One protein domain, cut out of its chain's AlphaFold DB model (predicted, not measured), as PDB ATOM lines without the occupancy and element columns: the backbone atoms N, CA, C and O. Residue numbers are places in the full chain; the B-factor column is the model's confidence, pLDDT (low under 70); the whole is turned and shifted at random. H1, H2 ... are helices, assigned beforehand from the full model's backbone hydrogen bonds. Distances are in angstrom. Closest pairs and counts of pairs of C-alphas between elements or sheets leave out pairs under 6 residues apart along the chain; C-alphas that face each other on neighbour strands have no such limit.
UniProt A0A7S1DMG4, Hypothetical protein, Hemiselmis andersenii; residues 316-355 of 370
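This is residues 316 to 355 of the 370 residues of the protein "Hypothetical protein" of Hemiselmis andersenii (UniProt A0A7S1DMG4). A short helix, H1, packs at a steep slant on the first part of a longer helix, H2, and the link between them, residues 328 to 336, folds back so that both helices run the same way. The last residues of H2, 348 to 355, stick out as a free arm from this small body. The printed part has 40 residues, with two named helices in the order H1, H2 and no named strand, and its class is all helix. It is only just compact, close to loose, with a radius of gyration of the C-alphas of 10.6 A, and it is elongated, spanning 31 by 16 by 15 A.

H1 covers residues 317 to 327 and measures 15.3 A from first to last C-alpha. It begins with C-alpha 317 at (46.601, -54.955, 14.164) and ends with C-alpha 327 at (32.219, -52.117, 9.803). H2 covers residues 337 to 355 and measures 27.1 A, ending with C-alpha 355 at (28.874, -35.039, 22.679).

H1 and H2 touch, and their closest C-alphas, those of Cys 325 and Ser 340, are 6.8 A apart. H2 touches H1 with residues 337 to 344 alone. Their lines stand at a steep tilt of 58 degrees. Their centres are 14.2 A apart. In both H1 and H2 every O i to N i+4 pair is within hydrogen-bond range.

The two C-alphas farthest apart, those of Thr 335 and Glu 355, are 33.1 A from each other. Without residues 348 to 355, which stand free, the body spans 23 by 18 by 13 A. The link from H1 to H2, 9 residues, is short, and the printed part has no cut. The mean pLDDT of the printed part is 85.8, and residues 334 to 335 are under 70.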
ATOM      1  N   ASP A 316      46.510 -59.710  13.099       86.81
ATOM      2  CA  ASP A 316      47.417 -58.551  13.045       86.81
ATOM      3  C   ASP A 316      46.636 -57.235  13.223       86.81
ATOM      4  O   ASP A 316      45.549 -57.067  12.667       86.81
ATOM      5  N   ALA A 317      47.223 -56.255  13.912       85.12
ATOM      6  CA  ALA A 317      46.601 -54.955  14.164       85.12
ATOM      7  C   ALA A 317      46.169 -54.240  12.867       85.12
ATOM      8  O   ALA A 317      45.156 -53.540  12.846       85.12
ATOM      9  N   LYS A 318      46.879 -54.458  11.747       86.62
ATOM     10  CA  LYS A 318      46.467 -53.929  10.434       86.62
ATOM     11  C   LYS A 318      45.280 -54.684   9.844       86.62
ATOM     12  O   LYS A 318      44.585 -54.121   9.009       86.62
ATOM     13  N   ALA A 319      45.071 -55.955  10.176       86.12
ATOM     14  CA  ALA A 319      43.879 -56.698   9.774       86.12
ATOM     15  C   ALA A 319      42.675 -56.282  10.633       86.12
ATOM     16  O   ALA A 319      41.646 -55.929  10.065       86.12
ATOM     17  N   TYR A 320      42.843 -56.176  11.957       88.31
ATOM     18  CA  TYR A 320      41.826 -55.633  12.864       88.31
ATOM     19  C   TYR A 320      41.362 -54.227  12.439       88.31
ATOM     20  O   TYR A 320      40.172 -54.002  12.246       88.31
ATOM     21  N   ALA A 321      42.298 -53.312  12.150       88.00
ATOM     22  CA  ALA A 321      41.975 -51.974  11.644       88.00
ATOM     23  C   ALA A 321      41.128 -51.991  10.356       88.00
ATOM     24  O   ALA A 321      40.275 -51.127  10.175       88.00
ATOM     25  N   ARG A 322      41.314 -52.980   9.467       87.69
ATOM     26  CA  ARG A 322      40.472 -53.124   8.266       87.69
ATOM     27  C   ARG A 322      39.074 -53.632   8.583       87.69
ATOM     28  O   ARG A 322      38.145 -53.201   7.915       87.69
ATOM     29  N   ILE A 323      38.934 -54.526   9.563       87.38
ATOM     30  CA  ILE A 323      37.632 -55.027  10.021       87.38
ATOM     31  C   ILE A 323      36.824 -53.866  10.613       87.38
ATOM     32  O   ILE A 323      35.680 -53.673  10.220       87.38
ATOM     33  N   VAL A 324      37.439 -53.035  11.465       87.81
ATOM     34  CA  VAL A 324      36.771 -51.857  12.043       87.81
ATOM     35  C   VAL A 324      36.434 -50.810  10.973       87.81
ATOM     36  O   VAL A 324      35.304 -50.341  10.939       87.81
ATOM     37  N   CYS A 325      37.348 -50.480  10.049       89.19
ATOM     38  CA  CYS A 325      37.017 -49.572   8.940       89.19
ATOM     39  C   CYS A 325      35.872 -50.111   8.064       89.19
ATOM     40  O   CYS A 325      34.986 -49.344   7.712       89.19
ATOM     41  N   ALA A 326      35.858 -51.411   7.748       87.25
ATOM     42  CA  ALA A 326      34.808 -52.027   6.936       87.25
ATOM     43  C   ALA A 326      33.454 -52.142   7.658       87.25
ATOM     44  O   ALA A 326      32.429 -52.170   6.991       87.25
ATOM     45  N   LEU A 327      33.441 -52.196   8.996       87.31
ATOM     46  CA  LEU A 327      32.219 -52.117   9.803       87.31
ATOM     47  C   LEU A 327      31.644 -50.691   9.851       87.31
ATOM     48  O   LEU A 327      30.444 -50.528  10.018       87.31
ATOM     49  N   LEU A 328      32.496 -49.673   9.705       87.88
ATOM     50  CA  LEU A 328      32.125 -48.254   9.687       87.88
ATOM     51  C   LEU A 328      31.913 -47.704   8.257       87.88
ATOM     52  O   LEU A 328      32.014 -46.500   8.055       87.88
ATOM     53  N   ASP A 329      31.723 -48.575   7.257       87.69
ATOM     54  CA  ASP A 329      31.636 -48.242   5.819       87.69
ATOM     55  C   ASP A 329      32.804 -47.392   5.250       87.69
ATOM     56  O   ASP A 329      32.740 -46.857   4.140       87.69
ATOM     57  N   ILE A 330      33.941 -47.323   5.954       89.94
ATOM     58  CA  ILE A 330      35.137 -46.595   5.515       89.94
ATOM     59  C   ILE A 330      35.922 -47.469   4.518       89.94
ATOM     60  O   ILE A 330      36.517 -48.482   4.916       89.94
ATOM     61  N   PRO A 331      36.028 -47.088   3.229       87.94
ATOM     62  CA  PRO A 331      36.706 -47.908   2.239       87.94
ATOM     63  C   PRO A 331      38.203 -48.025   2.541       87.94
ATOM     64  O   PRO A 331      38.938 -47.046   2.695       87.94
ATOM     65  N   VAL A 332      38.682 -49.268   2.592       85.69
ATOM     66  CA  VAL A 332      40.098 -49.582   2.793       85.69
ATOM     67  C   VAL A 332      40.806 -49.686   1.449       85.69
ATOM     68  O   VAL A 332      40.397 -50.424   0.549       85.69
ATOM     69  N   HIS A 333      41.944 -49.011   1.323       81.50
ATOM     70  CA  HIS A 333      42.808 -49.121   0.153       81.50
ATOM     71  C   HIS A 333      44.139 -49.788   0.514       81.50
ATOM     72  O   HIS A 333      44.805 -49.404   1.472       81.50
ATOM     73  N   ASN A 334      44.547 -50.795  -0.271       68.69
ATOM     74  CA  ASN A 334      45.693 -51.667   0.043       68.69
ATOM     75  C   ASN A 334      47.028 -50.931   0.264       68.69
ATOM     76  O   ASN A 334      47.883 -51.432   0.988       68.69
ATOM     77  N   THR A 335      47.197 -49.751  -0.331       67.88
ATOM     78  CA  THR A 335      48.379 -48.884  -0.203       67.88
ATOM     79  C   THR A 335      48.259 -47.817   0.893       67.88
ATOM     80  O   THR A 335      49.247 -47.153   1.194       67.88
ATOM     81  N   ALA A 336      47.070 -47.623   1.472       73.06
ATOM     82  CA  ALA A 336      46.699 -46.388   2.162       73.06
ATOM     83  C   ALA A 336      45.805 -46.603   3.403       73.06
ATOM     84  O   ALA A 336      44.931 -45.793   3.687       73.06
ATOM     85  N   LEU A 337      46.060 -47.647   4.205       83.00
ATOM     86  CA  LEU A 337      45.369 -47.876   5.493       83.00
ATOM     87  C   LEU A 337      45.369 -46.627   6.407       83.00
ATOM     88  O   LEU A 337      44.415 -46.392   7.137       83.00
ATOM     89  N   LYS A 338      46.429 -45.811   6.328       85.19
ATOM     90  CA  LYS A 338      46.572 -44.513   7.009       85.19
ATOM     91  C   LYS A 338      45.493 -43.476   6.648       85.19
ATOM     92  O   LYS A 338      45.182 -42.642   7.483       85.19
ATOM     93  N   GLU A 339      44.944 -43.513   5.435       86.31
ATOM     94  CA  GLU A 339      43.924 -42.563   4.963       86.31
ATOM     95  C   GLU A 339      42.540 -42.978   5.490       86.31
ATOM     96  O   GLU A 339      41.839 -42.155   6.068       86.31
ATOM     97  N   SER A 340      42.214 -44.276   5.452       88.62
ATOM     98  CA  SER A 340      41.022 -44.834   6.116       88.62
ATOM     99  C   SER A 340      41.051 -44.635   7.642       88.62
ATOM    100  O   SER A 340      40.040 -44.284   8.244       88.62
ATOM    101  N   LEU A 341      42.219 -44.810   8.278       89.62
ATOM    102  CA  LEU A 341      42.402 -44.536   9.709       89.62
ATOM    103  C   LEU A 341      42.305 -43.044  10.049       89.62
ATOM    104  O   LEU A 341      41.877 -42.719  11.151       89.62
ATOM    105  N   HIS A 342      42.670 -42.143   9.130       88.69
ATOM    106  CA  HIS A 342      42.479 -40.710   9.346       88.69
ATOM    107  C   HIS A 342      40.990 -40.380   9.481       88.69
ATOM    108  O   HIS A 342      40.612 -39.833  10.510       88.69
ATOM    109  N   LEU A 343      40.139 -40.820   8.536       89.06
ATOM    110  CA  LEU A 343      38.683 -40.640   8.657       89.06
ATOM    111  C   LEU A 343      38.126 -41.242   9.949       89.06
ATOM    112  O   LEU A 343      37.304 -40.604  10.592       89.06
ATOM    113  N   LEU A 344      38.581 -42.431  10.357       90.44
ATOM    114  CA  LEU A 344      38.124 -43.070  11.596       90.44
ATOM    115  C   LEU A 344      38.418 -42.202  12.833       90.44
ATOM    116  O   LEU A 344      37.564 -42.069  13.711       90.44
ATOM    117  N   PHE A 345      39.600 -41.584  12.905       90.94
ATOM    118  CA  PHE A 345      39.946 -40.683  14.008       90.94
ATOM    119  C   PHE A 345      39.281 -39.304  13.893       90.94
ATOM    120  O   PHE A 345      38.900 -38.752  14.924       90.94
ATOM    121  N   THR A 346      39.075 -38.773  12.682       89.38
ATOM    122  CA  THR A 346      38.250 -37.571  12.463       89.38
ATOM    123  C   THR A 346      36.820 -37.814  12.945       89.38
ATOM    124  O   THR A 346      36.317 -37.040  13.747       89.38
ATOM    125  N   LEU A 347      36.208 -38.938  12.562       89.44
ATOM    126  CA  LEU A 347      34.839 -39.306  12.932       89.44
ATOM    127  C   LEU A 347      34.683 -39.421  14.451       89.44
ATOM    128  O   LEU A 347      33.760 -38.855  15.032       89.44
ATOM    129  N   TYR A 348      35.635 -40.083  15.115       90.31
ATOM    130  CA  TYR A 348      35.677 -40.139  16.576       90.31
ATOM    131  C   TYR A 348      35.843 -38.750  17.221       90.31
ATOM    132  O   TYR A 348      35.246 -38.485  18.265       90.31
ATOM    133  N   SER A 349      36.631 -37.858  16.610       89.38
ATOM    134  CA  SER A 349      36.821 -36.484  17.085       89.38
ATOM    135  C   SER A 349      35.542 -35.653  16.964       89.38
ATOM    136  O   SER A 349      35.174 -34.987  17.930       89.38
ATOM    137  N   GLU A 350      34.826 -35.733  15.838       87.50
ATOM    138  CA  GLU A 350      33.556 -35.017  15.643       87.50
ATOM    139  C   GLU A 350      32.442 -35.567  16.549       87.50
ATOM    140  O   GLU A 350      31.693 -34.793  17.150       87.50
ATOM    141  N   PHE A 351      32.378 -36.887  16.766       87.31
ATOM    142  CA  PHE A 351      31.484 -37.463  17.781       87.31
ATOM    143  C   PHE A 351      31.823 -36.978  19.202       87.31
ATOM    144  O   PHE A 351      30.920 -36.644  19.967       87.31
ATOM    145  N   LYS A 352      33.106 -36.853  19.568       88.75
ATOM    146  CA  LYS A 352      33.495 -36.310  20.884       88.75
ATOM    147  C   LYS A 352      33.249 -34.803  21.014       88.75
ATOM    148  O   LYS A 352      32.888 -34.349  22.100       88.75
ATOM    149  N   ALA A 353      33.389 -34.037  19.933       84.44
ATOM    150  CA  ALA A 353      33.054 -32.614  19.906       84.44
ATOM    151  C   ALA A 353      31.538 -32.384  20.040       84.44
ATOM    152  O   ALA A 353      31.108 -31.556  20.845       84.44
ATOM    153  N   SER A 354      30.725 -33.154  19.312       79.56
ATOM    154  CA  SER A 354      29.259 -33.073  19.367       79.56
ATOM    155  C   SER A 354      28.676 -33.568  20.696       79.56
ATOM    156  O   SER A 354      27.804 -32.892  21.241       79.56
ATOM    157  N   GLU A 355      29.201 -34.648  21.293       75.06
ATOM    158  CA  GLU A 355      28.874 -35.039  22.679       75.06
ATOM    159  C   GLU A 355      29.159 -33.902  23.677       75.06
ATOM    160  O   GLU A 355      28.319 -33.583  24.520       75.06
TER     161      GLU A 355